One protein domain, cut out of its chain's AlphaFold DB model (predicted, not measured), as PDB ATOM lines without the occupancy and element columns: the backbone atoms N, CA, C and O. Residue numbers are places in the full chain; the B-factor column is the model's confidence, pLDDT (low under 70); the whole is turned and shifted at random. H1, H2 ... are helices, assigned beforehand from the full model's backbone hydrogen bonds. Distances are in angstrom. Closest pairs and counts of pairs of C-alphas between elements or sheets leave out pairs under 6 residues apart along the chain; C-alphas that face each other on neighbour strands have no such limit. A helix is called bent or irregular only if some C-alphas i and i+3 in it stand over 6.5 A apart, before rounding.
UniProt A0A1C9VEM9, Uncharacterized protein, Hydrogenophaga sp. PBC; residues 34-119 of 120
ATOM      1  N   VAL A  34     -32.275 -64.900   3.871       65.75
ATOM      2  CA  VAL A  34     -33.202 -65.951   3.413       65.75
ATOM      3  C   VAL A  34     -34.661 -65.507   3.570       65.75
ATOM      4  O   VAL A  34     -35.551 -66.041   2.916       65.75
ATOM      5  N   ASP A  35     -34.895 -64.496   4.407       77.38
ATOM      6  CA  ASP A  35     -36.218 -64.040   4.814       77.38
ATOM      7  C   ASP A  35     -36.366 -62.516   4.663       77.38
ATOM      8  O   ASP A  35     -35.421 -61.744   4.872       77.38
ATOM      9  N   PHE A  36     -37.580 -62.073   4.334       77.12
ATOM     10  CA  PHE A  36     -37.940 -60.660   4.226       77.12
ATOM     11  C   PHE A  36     -37.679 -59.904   5.528       77.12
ATOM     12  O   PHE A  36     -37.297 -58.737   5.477       77.12
ATOM     13  N   ALA A  37     -37.841 -60.556   6.685       81.88
ATOM     14  CA  ALA A  37     -37.551 -59.951   7.981       81.88
ATOM     15  C   ALA A  37     -36.073 -59.545   8.106       81.88
ATOM     16  O   ALA A  37     -35.776 -58.405   8.461       81.88
ATOM     17  N   GLN A  38     -35.153 -60.430   7.711       77.75
ATOM     18  CA  GLN A  38     -33.710 -60.163   7.733       77.75
ATOM     19  C   GLN A  38     -33.320 -59.096   6.706       77.75
ATOM     20  O   GLN A  38     -32.479 -58.239   6.969       77.75
ATOM     21  N   GLN A  39     -33.958 -59.106   5.531       81.56
ATOM     22  CA  GLN A  39     -33.739 -58.064   4.531       81.56
ATOM     23  C   GLN A  39     -34.250 -56.699   5.018       81.56
ATOM     24  O   GLN A  39     -33.587 -55.685   4.809       81.56
ATOM     25  N   LEU A  40     -35.405 -56.657   5.685       86.94
ATOM     26  CA  LEU A  40     -35.957 -55.434   6.258       86.94
ATOM     27  C   LEU A  40     -35.067 -54.893   7.381       86.94
ATOM     28  O   LEU A  40     -34.857 -53.684   7.455       86.94
ATOM     29  N   GLU A  41     -34.527 -55.768   8.223       87.25
ATOM     30  CA  GLU A  41     -33.590 -55.406   9.286       87.25
ATOM     31  C   GLU A  41     -32.280 -54.847   8.721       87.25
ATOM     32  O   GLU A  41     -31.859 -53.765   9.127       87.25
ATOM     33  N   ALA A  42     -31.709 -55.486   7.694       85.31
ATOM     34  CA  ALA A  42     -30.545 -54.958   6.983       85.31
ATOM     35  C   ALA A  42     -30.812 -53.552   6.415       85.31
ATOM     36  O   ALA A  42     -30.025 -52.633   6.628       85.31
ATOM     37  N   ARG A  43     -31.973 -53.337   5.777       87.69
ATOM     38  CA  ARG A  43     -32.366 -52.008   5.277       87.69
ATOM     39  C   ARG A  43     -32.580 -50.980   6.387       87.69
ATOM     40  O   ARG A  43     -32.322 -49.797   6.172       87.69
ATOM     41  N   ARG A  44     -33.073 -51.394   7.557       89.44
ATOM     42  CA  ARG A  44     -33.227 -50.507   8.720       89.44
ATOM     43  C   ARG A  44     -31.871 -50.091   9.279       89.44
ATOM     44  O   ARG A  44     -31.680 -48.899   9.503       89.44
ATOM     45  N   MET A  45     -30.936 -51.029   9.411       87.94
ATOM     46  CA  MET A  45     -29.565 -50.729   9.829       87.94
ATOM     47  C   MET A  45     -28.875 -49.779   8.847       87.94
ATOM     48  O   MET A  45     -28.294 -48.785   9.279       87.94
ATOM     49  N   ASP A  46     -29.025 -50.002   7.536       88.12
ATOM     50  CA  ASP A  46     -28.519 -49.081   6.509       88.12
ATOM     51  C   ASP A  46     -29.083 -47.661   6.716       88.12
ATOM     52  O   ASP A  46     -28.351 -46.673   6.698       88.12
ATOM     53  N   LEU A  47     -30.396 -47.535   6.950       85.19
ATOM     54  CA  LEU A  47     -31.050 -46.243   7.190       85.19
ATOM     55  C   LEU A  47     -30.554 -45.554   8.462       85.19
ATOM     56  O   LEU A  47     -30.379 -44.335   8.465       85.19
ATOM     57  N   GLU A  48     -30.346 -46.301   9.540       85.94
ATOM     58  CA  GLU A  48     -29.793 -45.777  10.790       85.94
ATOM     59  C   GLU A  48     -28.349 -45.314  10.606       85.94
ATOM     60  O   GLU A  48     -28.002 -44.211  11.032       85.94
ATOM     61  N   GLN A  49     -27.543 -46.079   9.869       82.38
ATOM     62  CA  GLN A  49     -26.193 -45.685   9.496       82.38
ATOM     63  C   GLN A  49     -26.203 -44.413   8.638       82.38
ATOM     64  O   GLN A  49     -25.440 -43.487   8.909       82.38
ATOM     65  N   PHE A  50     -27.089 -44.305   7.641       82.19
ATOM     66  CA  PHE A  50     -27.219 -43.089   6.831       82.19
ATOM     67  C   PHE A  50     -27.651 -41.879   7.661       82.19
ATOM     68  O   PHE A  50     -27.137 -40.781   7.444       82.19
ATOM     69  N   LYS A  51     -28.553 -42.057   8.631       75.50
ATOM     70  CA  LYS A  51     -28.941 -40.995   9.573       75.50
ATOM     71  C   LYS A  51     -27.775 -40.576  10.467       75.50
ATOM     72  O   LYS A  51     -27.561 -39.381  10.662       75.50
ATOM     73  N   ALA A  52     -26.991 -41.530  10.964       74.62
ATOM     74  CA  ALA A  52     -25.801 -41.254  11.763       74.62
ATOM     75  C   ALA A  52     -24.729 -40.510  10.946       74.62
ATOM     76  O   ALA A  52     -24.225 -39.479  11.388       74.62
ATOM     77  N   MET A  53     -24.449 -40.953   9.715       68.88
ATOM     78  CA  MET A  53     -23.486 -40.304   8.810       68.88
ATOM     79  C   MET A  53     -23.917 -38.900   8.377       68.88
ATOM     80  O   MET A  53     -23.072 -38.044   8.126       68.88
ATOM     81  N   GLN A  54     -25.221 -38.621   8.320       66.81
ATOM     82  CA  GLN A  54     -25.726 -37.267   8.073       66.81
ATOM     83  C   GLN A  54     -25.537 -36.304   9.263       66.81
ATOM     84  O   GLN A  54     -25.869 -35.119   9.117       66.81
ATOM     85  N   GLY A  55     -24.952 -36.782  10.370       59.44
ATOM     86  CA  GLY A  55     -24.637 -36.019  11.578       59.44
ATOM     87  C   GLY A  55     -25.582 -36.287  12.752       59.44
ATOM     88  O   GLY A  55     -25.619 -35.490  13.683       59.44
ATOM     89  N   GLY A  56     -26.378 -37.364  12.709       57.12
ATOM     90  CA  GLY A  56     -27.471 -37.571  13.661       57.12
ATOM     91  C   GLY A  56     -28.548 -36.485  13.535       57.12
ATOM     92  O   GLY A  56     -28.520 -35.661  12.623       57.12
ATOM     93  N   ALA A  57     -29.512 -36.464  14.458       55.25
ATOM     94  CA  ALA A  57     -30.589 -35.466  14.476       55.25
ATOM     95  C   ALA A  57     -30.102 -34.002  14.640       55.25
ATOM     96  O   ALA A  57     -30.910 -33.083  14.552       55.25
ATOM     97  N   GLU A  58     -28.795 -33.777  14.827       58.56
ATOM     98  CA  GLU A  58     -28.183 -32.474  15.079       58.56
ATOM     99  C   GLU A  58     -26.961 -32.224  14.183       58.56
ATOM    100  O   GLU A  58     -25.828 -32.060  14.629       58.56
ATOM    101  N   SER A  59     -27.176 -32.111  12.875       61.53
ATOM    102  CA  SER A  59     -26.237 -31.324  12.074       61.53
ATOM    103  C   SER A  59     -26.216 -29.886  12.591       61.53
ATOM    104  O   SER A  59     -27.281 -29.290  12.760       61.53
ATOM    105  N   TYR A  60     -25.034 -29.270  12.727       75.75
ATOM    106  CA  TYR A  60     -24.952 -27.828  12.972       75.75
ATOM    107  C   TYR A  60     -25.822 -27.077  11.954       75.75
ATOM    108  O   TYR A  60     -25.770 -27.366  10.752       75.75
ATOM    109  N   ARG A  61     -26.622 -26.112  12.426       77.56
ATOM    110  CA  ARG A  61     -27.618 -25.396  11.602       77.56
ATOM    111  C   ARG A  61     -27.014 -24.781  10.335       77.56
ATOM    112  O   ARG A  61     -27.661 -24.765   9.294       77.56
ATOM    113  N   TRP A  62     -25.763 -24.332  10.402       81.56
ATOM    114  CA  TRP A  62     -25.052 -23.782   9.248       81.56
ATOM    115  C   TRP A  62     -24.683 -24.858   8.210       81.56
ATOM    116  O   TRP A  62     -24.791 -24.603   7.016       81.56
ATOM    117  N   VAL A  63     -24.324 -26.077   8.630       82.69
ATOM    118  CA  VAL A  63     -24.032 -27.201   7.716       82.69
ATOM    119  C   VAL A  63     -25.305 -27.643   7.000       82.69
ATOM    120  O   VAL A  63     -25.270 -27.939   5.806       82.69
ATOM    121  N   ALA A  64     -26.436 -27.679   7.709       80.31
ATOM    122  CA  ALA A  64     -27.736 -27.971   7.105       80.31
ATOM    123  C   ALA A  64     -28.093 -26.920   6.043       80.31
ATOM    124  O   ALA A  64     -28.384 -27.285   4.909       80.31
ATOM    125  N   ALA A  65     -27.937 -25.632   6.366       83.88
ATOM    126  CA  ALA A  65     -28.166 -24.545   5.418       83.88
ATOM    127  C   ALA A  65     -27.269 -24.647   4.168       83.88
ATOM    128  O   ALA A  65     -27.757 -24.500   3.050       83.88
ATOM    129  N   VAL A  66     -25.976 -24.960   4.326       87.56
ATOM    130  CA  VAL A  66     -25.060 -25.166   3.187       87.56
ATOM    131  C   VAL A  66     -25.501 -26.353   2.328       87.56
ATOM    132  O   VAL A  66     -25.523 -26.242   1.104       87.56
ATOM    133  N   ARG A  67     -25.885 -27.481   2.941       83.69
ATOM    134  CA  ARG A  67     -26.370 -28.668   2.217       83.69
ATOM    135  C   ARG A  67     -27.663 -28.392   1.454       83.69
ATOM    136  O   ARG A  67     -27.793 -28.799   0.302       83.69
ATOM    137  N   GLU A  68     -28.596 -27.669   2.061       84.88
ATOM    138  CA  GLU A  68     -29.840 -27.253   1.411       84.88
ATOM    139  C   GLU A  68     -29.584 -26.294   0.242       84.88
ATOM    140  O   GLU A  68     -30.263 -26.390  -0.781       84.88
ATOM    141  N   LEU A  69     -28.560 -25.441   0.348       91.44
ATOM    142  CA  LEU A  69     -28.132 -24.518  -0.706       91.44
ATOM    143  C   LEU A  69     -27.483 -25.203  -1.919       91.44
ATOM    144  O   LEU A  69     -27.516 -24.634  -3.007       91.44
ATOM    145  N   GLN A  70     -26.946 -26.420  -1.798       90.81
ATOM    146  CA  GLN A  70     -26.254 -27.090  -2.913       90.81
ATOM    147  C   GLN A  70     -27.131 -27.222  -4.166       90.81
ATOM    148  O   GLN A  70     -26.692 -26.923  -5.276       90.81
ATOM    149  N   ARG A  71     -28.391 -27.639  -3.989       89.69
ATOM    150  CA  ARG A  71     -29.347 -27.826  -5.091       89.69
ATOM    151  C   ARG A  71     -29.712 -26.506  -5.793       89.69
ATOM    152  O   ARG A  71     -29.557 -26.453  -7.012       89.69
ATOM    153  N   PRO A  72     -30.173 -25.447  -5.093       92.56
ATOM    154  CA  PRO A  72     -30.492 -24.178  -5.741       92.56
ATOM    155  C   PRO A  72     -29.259 -23.492  -6.334       92.56
ATOM    156  O   PRO A  72     -29.376 -22.918  -7.411       92.56
ATOM    157  N   VAL A  73     -28.080 -23.589  -5.704       95.94
ATOM    158  CA  VAL A  73     -26.838 -23.022  -6.258       95.94
ATOM    159  C   VAL A  73     -26.464 -23.705  -7.571       95.94
ATOM    160  O   VAL A  73     -26.158 -23.020  -8.544       95.94
ATOM    161  N   PHE A  74     -26.552 -25.037  -7.638       94.94
ATOM    162  CA  PHE A  74     -26.308 -25.771  -8.879       94.94
ATOM    163  C   PHE A  74     -27.283 -25.349  -9.986       94.94
ATOM    164  O   PHE A  74     -26.859 -25.014 -11.091       94.94
ATOM    165  N   SER A  75     -28.586 -25.302  -9.685       94.25
ATOM    166  CA  SER A  75     -29.598 -24.880 -10.658       94.25
ATOM    167  C   SER A  75     -29.394 -23.440 -11.137       94.25
ATOM    168  O   SER A  75     -29.475 -23.183 -12.337       94.25
ATOM    169  N   ALA A  76     -29.094 -22.513 -10.223       95.81
ATOM    170  CA  ALA A  76     -28.807 -21.123 -10.561       95.81
ATOM    171  C   ALA A  76     -27.542 -20.996 -11.421       95.81
ATOM    172  O   ALA A  76     -27.536 -20.227 -12.376       95.81
ATOM    173  N   GLY A  77     -26.499 -21.781 -11.131       97.12
ATOM    174  CA  GLY A  77     -25.273 -21.818 -11.925       97.12
ATOM    175  C   GLY A  77     -25.520 -22.278 -13.360       97.12
ATOM    176  O   GLY A  77     -25.126 -21.589 -14.297       97.12
ATOM    177  N   VAL A  78     -26.234 -23.393 -13.548       96.81
ATOM    178  CA  VAL A  78     -26.580 -23.905 -14.887       96.81
ATOM    179  C   VAL A  78     -27.383 -22.873 -15.682       96.81
ATOM    180  O   VAL A  78     -27.034 -22.565 -16.823       96.81
ATOM    181  N   LEU A  79     -28.437 -22.311 -15.082       96.31
ATOM    182  CA  LEU A  79     -29.277 -21.314 -15.747       96.31
ATOM    183  C   LEU A  79     -28.519 -20.008 -16.016       96.31
ATOM    184  O   LEU A  79     -28.739 -19.389 -17.051       96.31
ATOM    185  N   GLY A  80     -27.605 -19.611 -15.127       97.19
ATOM    186  CA  GLY A  80     -26.755 -18.436 -15.301       97.19
ATOM    187  C   GLY A  80     -25.768 -18.588 -16.457       97.19
ATOM    188  O   GLY A  80     -25.643 -17.676 -17.269       97.19
ATOM    189  N   VAL A  81     -25.120 -19.751 -16.585       97.12
ATOM    190  CA  VAL A  81     -24.228 -20.055 -17.721       97.12
ATOM    191  C   VAL A  81     -25.008 -20.050 -19.033       97.12
ATOM    192  O   VAL A  81     -24.556 -19.455 -20.011       97.12
ATOM    193  N   TRP A  82     -26.193 -20.663 -19.051       97.25
ATOM    194  CA  TRP A  82     -27.066 -20.632 -20.222       97.25
ATOM    195  C   TRP A  82     -27.501 -19.209 -20.580       97.25
ATOM    196  O   TRP A  82     -27.363 -18.816 -21.733       97.25
ATOM    197  N   ALA A  83     -27.960 -18.420 -19.604       96.56
ATOM    198  CA  ALA A  83     -28.397 -17.044 -19.826       96.56
ATOM    199  C   ALA A  83     -27.251 -16.176 -20.360       96.56
ATOM    200  O   ALA A  83     -27.431 -15.435 -21.322       96.56
ATOM    201  N   TRP A  84     -26.053 -16.321 -19.790       97.56
ATOM    202  CA  TRP A  84     -24.858 -15.627 -20.259       97.56
ATOM    203  C   TRP A  84     -24.523 -15.965 -21.717       97.56
ATOM    204  O   TRP A  84     -24.269 -15.065 -22.520       97.56
ATOM    205  N   GLN A  85     -24.548 -17.252 -22.081       97.06
ATOM    206  CA  GLN A  85     -24.279 -17.674 -23.457       97.06
ATOM    207  C   GLN A  85     -25.370 -17.211 -24.422       97.06
ATOM    208  O   GLN A  85     -25.038 -16.675 -25.472       97.06
ATOM    209  N   ALA A  86     -26.642 -17.332 -24.041       94.69
ATOM    210  CA  ALA A  86     -27.775 -16.873 -24.841       94.69
ATOM    211  C   ALA A  86     -27.746 -15.354 -25.095       94.69
ATOM    212  O   ALA A  86     -28.195 -14.894 -26.140       94.69
ATOM    213  N   MET A  87     -27.198 -14.567 -24.163       96.50
ATOM    214  CA  MET A  87     -26.983 -13.127 -24.355       96.50
ATOM    215  C   MET A  87     -25.763 -12.807 -25.230       96.50
ATOM    216  O   MET A  87     -25.716 -11.741 -25.839       96.50
ATOM    217  N   SER A  88     -24.778 -13.705 -25.282       95.06
ATOM    218  CA  SER A  88     -23.518 -13.514 -26.014       95.06
ATOM    219  C   SER A  88     -23.543 -14.101 -27.433       95.06
ATOM    220  O   SER A  88     -22.604 -13.879 -28.194       95.06
ATOM    221  N   GLY A  89     -24.586 -14.856 -27.794       93.25
ATOM    222  CA  GLY A  89     -24.724 -15.513 -29.092       93.25
ATOM    223  C   GLY A  89     -25.491 -16.831 -28.998       93.25
ATOM    224  O   GLY A  89     -26.401 -16.980 -28.184       93.25
ATOM    225  N   GLU A  90     -25.125 -17.792 -29.847       93.62
ATOM    226  CA  GLU A  90     -25.734 -19.122 -29.839       93.62
ATOM    227  C   GLU A  90     -25.110 -19.991 -28.729       93.62
ATOM    228  O   GLU A  90     -23.901 -20.244 -28.754       93.62
ATOM    229  N   PRO A  91     -25.896 -20.429 -27.729       94.69
ATOM    230  CA  PRO A  91     -25.383 -21.252 -26.644       94.69
ATOM    231  C   PRO A  91     -24.992 -22.646 -27.140       94.69
ATOM    232  O   PRO A  91     -25.669 -23.242 -27.977       94.69
ATOM    233  N   ALA A  92     -23.923 -23.199 -26.566       95.81
ATOM    234  CA  ALA A  92     -23.483 -24.550 -26.889       95.81
ATOM    235  C   ALA A  92     -24.590 -25.572 -26.585       95.81
ATOM    236  O   ALA A  92     -25.272 -25.485 -25.558       95.81
ATOM    237  N   GLN A  93     -24.734 -26.581 -27.446       96.38
ATOM    238  CA  GLN A  93     -25.811 -27.569 -27.339       96.38
ATOM    239  C   GLN A  93     -25.824 -28.290 -25.980       96.38
ATOM    240  O   GLN A  93     -26.891 -28.503 -25.406       96.38
ATOM    241  N   ASP A  94     -24.655 -28.587 -25.406       96.69
ATOM    242  CA  ASP A  94     -24.544 -29.210 -24.080       96.69
ATOM    243  C   ASP A  94     -25.120 -28.329 -22.963       96.69
ATOM    244  O   ASP A  94     -25.786 -28.816 -22.045       96.69
ATOM    245  N   VAL A  95     -24.916 -27.013 -23.059       95.19
ATOM    246  CA  VAL A  95     -25.439 -26.032 -22.098       95.19
ATOM    247  C   VAL A  95     -26.951 -25.913 -22.236       95.19
ATOM    248  O   VAL A  95     -27.652 -25.889 -21.225       95.19
ATOM    249  N   VAL A  96     -27.469 -25.908 -23.467       96.75
ATOM    250  CA  VAL A  96     -28.916 -25.910 -23.733       96.75
ATOM    251  C   VAL A  96     -29.568 -27.178 -23.187       96.75
ATOM    252  O   VAL A  96     -30.591 -27.088 -22.509       96.75
ATOM    253  N   ASN A  97     -28.965 -28.347 -23.409       96.81
ATOM    254  CA  ASN A  97     -29.475 -29.625 -22.913       96.81
ATOM    255  C   ASN A  97     -29.536 -29.646 -21.379       96.81
ATOM    256  O   ASN A  97     -30.560 -30.018 -20.799       96.81
ATOM    257  N   MET A  98     -28.474 -29.186 -20.713       96.19
ATOM    258  CA  MET A  98     -28.420 -29.132 -19.251       96.19
ATOM    259  C   MET A  98     -29.404 -28.104 -18.674       96.19
ATOM    260  O   MET A  98     -30.118 -28.399 -17.716       96.19
ATOM    261  N   ALA A  99     -29.502 -26.917 -19.279       95.94
ATOM    262  CA  ALA A  99     -30.466 -25.895 -18.879       95.94
ATOM    263  C   ALA A  99     -31.911 -26.361 -19.077       95.94
ATOM    264  O   ALA A  99     -32.755 -26.113 -18.219       95.94
ATOM    265  N   SER A 100     -32.185 -27.103 -20.152       94.06
ATOM    266  CA  SER A 100     -33.496 -27.702 -20.422       94.06
ATOM    267  C   SER A 100     -33.853 -28.769 -19.386       94.06
ATOM    268  O   SER A 100     -34.971 -28.775 -18.876       94.06
ATOM    269  N   ALA A 101     -32.902 -29.627 -19.005       94.38
ATOM    270  CA  ALA A 101     -33.103 -30.634 -17.963       94.38
ATOM    271  C   ALA A 101     -33.373 -30.000 -16.586       94.38
ATOM    272  O   ALA A 101     -34.323 -30.377 -15.897       94.38
ATOM    273  N   VAL A 102     -32.579 -28.994 -16.197       93.94
ATOM    274  CA  VAL A 102     -32.796 -28.236 -14.955       93.94
ATOM    275  C   VAL A 102     -34.116 -27.462 -15.007       93.94
ATOM    276  O   VAL A 102     -34.865 -27.466 -14.031       93.94
ATOM    277  N   GLY A 103     -34.439 -26.848 -16.145       91.38
ATOM    278  CA  GLY A 103     -35.698 -26.146 -16.374       91.38
ATOM    279  C   GLY A 103     -36.906 -27.068 -16.227       91.38
ATOM    280  O   GLY A 103     -37.847 -26.729 -15.515       91.38
ATOM    281  N   PHE A 104     -36.855 -28.269 -16.806       91.06
ATOM    282  CA  PHE A 104     -37.895 -29.284 -16.632       91.06
ATOM    283  C   PHE A 104     -38.014 -29.748 -15.176       91.06
ATOM    284  O   PHE A 104     -39.120 -29.876 -14.663       91.06
ATOM    285  N   TYR A 105     -36.904 -29.957 -14.471       87.44
ATOM    286  CA  TYR A 105     -36.948 -30.334 -13.056       87.44
ATOM    287  C   TYR A 105     -37.606 -29.254 -12.177       87.44
ATOM    288  O   TYR A 105     -38.408 -29.569 -11.293       87.44
ATOM    289  N   LEU A 106     -37.288 -27.978 -12.420       87.00
ATOM    290  CA  LEU A 106     -37.820 -26.857 -11.644       87.00
ATOM    291  C   LEU A 106     -39.270 -26.518 -12.005       87.00
ATOM    292  O   LEU A 106     -40.081 -26.329 -11.102       87.00
ATOM    293  N   PHE A 107     -39.582 -26.437 -13.300       83.19
ATOM    294  CA  PHE A 107     -40.835 -25.880 -13.827       83.19
ATOM    295  C   PHE A 107     -41.729 -26.878 -14.564       83.19
ATOM    296  O   PHE A 107     -42.859 -26.531 -14.909       83.19
ATOM    297  N   GLY A 108     -41.263 -28.101 -14.789       79.06
ATOM    298  CA  GLY A 108     -42.084 -29.216 -15.244       79.06
ATOM    299  C   GLY A 108     -42.496 -30.079 -14.061       79.06
ATOM    300  O   GLY A 108     -43.635 -30.031 -13.619       79.06
ATOM    301  N   ASP A 109     -41.554 -30.850 -13.525       74.31
ATOM    302  CA  ASP A 109     -41.839 -31.913 -12.563       74.31
ATOM    303  C   ASP A 109     -42.324 -31.365 -11.207       74.31
ATOM    304  O   ASP A 109     -43.452 -31.624 -10.775       74.31
ATOM    305  N   ARG A 110     -41.524 -30.518 -10.543       68.81
ATOM    306  CA  ARG A 110     -41.867 -29.997  -9.206       68.81
ATOM    307  C   ARG A 110     -43.100 -29.095  -9.187       68.81
ATOM    308  O   ARG A 110     -43.905 -29.188  -8.261       68.81
ATOM    309  N   THR A 111     -43.254 -28.221 -10.173       65.69
ATOM    310  CA  THR A 111     -44.437 -27.356 -10.315       65.69
ATOM    311  C   THR A 111     -45.687 -28.178 -10.604       65.69
ATOM    312  O   THR A 111     -46.710 -27.939  -9.964       65.69
ATOM    313  N   LEU A 112     -45.617 -29.182 -11.485       63.00
ATOM    314  CA  LEU A 112     -46.751 -30.062 -11.770       63.00
ATOM    315  C   LEU A 112     -47.180 -30.836 -10.519       63.00
ATOM    316  O   LEU A 112     -48.377 -30.943 -10.259       63.00
ATOM    317  N   PHE A 113     -46.234 -31.322  -9.709       63.19
ATOM    318  CA  PHE A 113     -46.549 -31.971  -8.434       63.19
ATOM    319  C   PHE A 113     -47.147 -31.017  -7.399       63.19
ATOM    320  O   PHE A 113     -48.084 -31.404  -6.707       63.19
ATOM    321  N   TYR A 114     -46.680 -29.769  -7.308       61.53
ATOM    322  CA  TYR A 114     -47.292 -28.770  -6.424       61.53
ATOM    323  C   TYR A 114     -48.717 -28.401  -6.855       61.53
ATOM    324  O   TYR A 114     -49.603 -28.270  -6.010       61.53
ATOM    325  N   VAL A 115     -48.953 -28.263  -8.163       65.81
ATOM    326  CA  VAL A 115     -50.274 -27.952  -8.725       65.81
ATOM    327  C   VAL A 115     -51.230 -29.135  -8.554       65.81
ATOM    328  O   VAL A 115     -52.348 -28.948  -8.082       65.81
ATOM    329  N   LYS A 116     -50.791 -30.366  -8.849       64.19
ATOM    330  CA  LYS A 116     -51.599 -31.579  -8.636       64.19
ATOM    331  C   LYS A 116     -51.804 -31.912  -7.157       64.19
ATOM    332  O   LYS A 116     -52.866 -32.397  -6.793       64.19
ATOM    333  N   GLY A 117     -50.821 -31.641  -6.299       58.34
ATOM    334  CA  GLY A 117     -50.908 -31.866  -4.854       58.34
ATOM    335  C   GLY A 117     -51.877 -30.917  -4.143       58.34
ATOM    336  O   GLY A 117     -52.457 -31.299  -3.133       58.34
ATOM    337  N   LYS A 118     -52.098 -29.714  -4.692       52.03
ATOM    338  CA  LYS A 118     -53.148 -28.775  -4.260       52.03
ATOM    339  C   LYS A 118     -54.529 -29.050  -4.870       52.03
ATOM    340  O   LYS A 118     -55.484 -28.392  -4.481       52.03
ATOM    341  N   ALA A 119     -54.649 -29.989  -5.811       51.12
ATOM    342  CA  ALA A 119     -55.923 -30.378  -6.423       51.12
ATOM    343  C   ALA A 119     -56.667 -31.470  -5.620       51.12
ATOM    344  O   ALA A 119     -57.404 -32.270  -6.196       51.12
TER     345      ALA A 119
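Overview. This is residues 34 to 119 of the 120 residues of an uncharacterized protein of Hydrogenophaga sp. PBC (UniProt A0A1C9VEM9). The longest helix, H2, is bent, and at one end of it H3 folds back over the arm H2b as an open helical hairpin, while past its other end H1 is a separate helical arm that touches no helix. There is no shared core: the chain makes an open zigzag, with residues 34 to 47 of the H1 side sticking out at one end and residues 107 to 119 sticking out beyond the hairpin. The printed part has 86 residues with three named helices, H1, H2 and H3 in that order, and no named strand; the class is all helix. The whole is extended, with a radius of gyration of the C-alphas of 19.7 A, and elongated, spanning 59 by 33 by 31 A.

Along the chain. Start with H2, residues 61 to 88, which by its hydrogen bonds was assigned as one helix but is bent: C-alphas 68 and 71 are 6.5 A apart. Its arm H2a, residues 61 to 68, begins at C-alpha 61 at (-27.618, -25.396, 11.602); the arm H2b, residues 71 to 88, runs 26.0 A to C-alpha 88 at (-23.518, -13.514, -26.014). H3, residues 93 to 117, was likewise assigned as one helix by its hydrogen bonds and is bent, with C-alphas 106 and 109 6.5 A apart. Its arms are H3a, residues 93 to 106, 19.8 A long, and H3b, residues 109 to 117, 11.9 A long. Go back to C-alpha 36 at (-37.940, -60.660, 4.226) for H1, residues 36 to 53, 25.4 A long.

Arrangement. Look first at H2b and H3a, a helical hairpin: they touch, with the C-alphas of Leu 79 and Ala 99 closest at 5.7 A. They run opposite ways at a steep tilt of 44 degrees, and H2b touches H3a with residues 75 to 82 alone. H2a stands to H2b at a steep tilt of 48 degrees. H3a and H3b are near each other at a shallow tilt of 17 degrees. H1 is apart from H2a, H2b, H3a and H3b. In H1 and in the four arms, every O i to N i+4 pair is within hydrogen-bond range.

Size, cuts and confidence. The two C-alphas farthest apart are those of Val 34 and Ser 88, at 60.9 A. The printed part has no cut. The link from H2 to H3, four residues, is tight, and that from H1 to H2, seven residues, is short. The mean pLDDT of the printed part is 83.4; look for values under 70 at residue 34, residues 53 to 59 and residues 110 to 119.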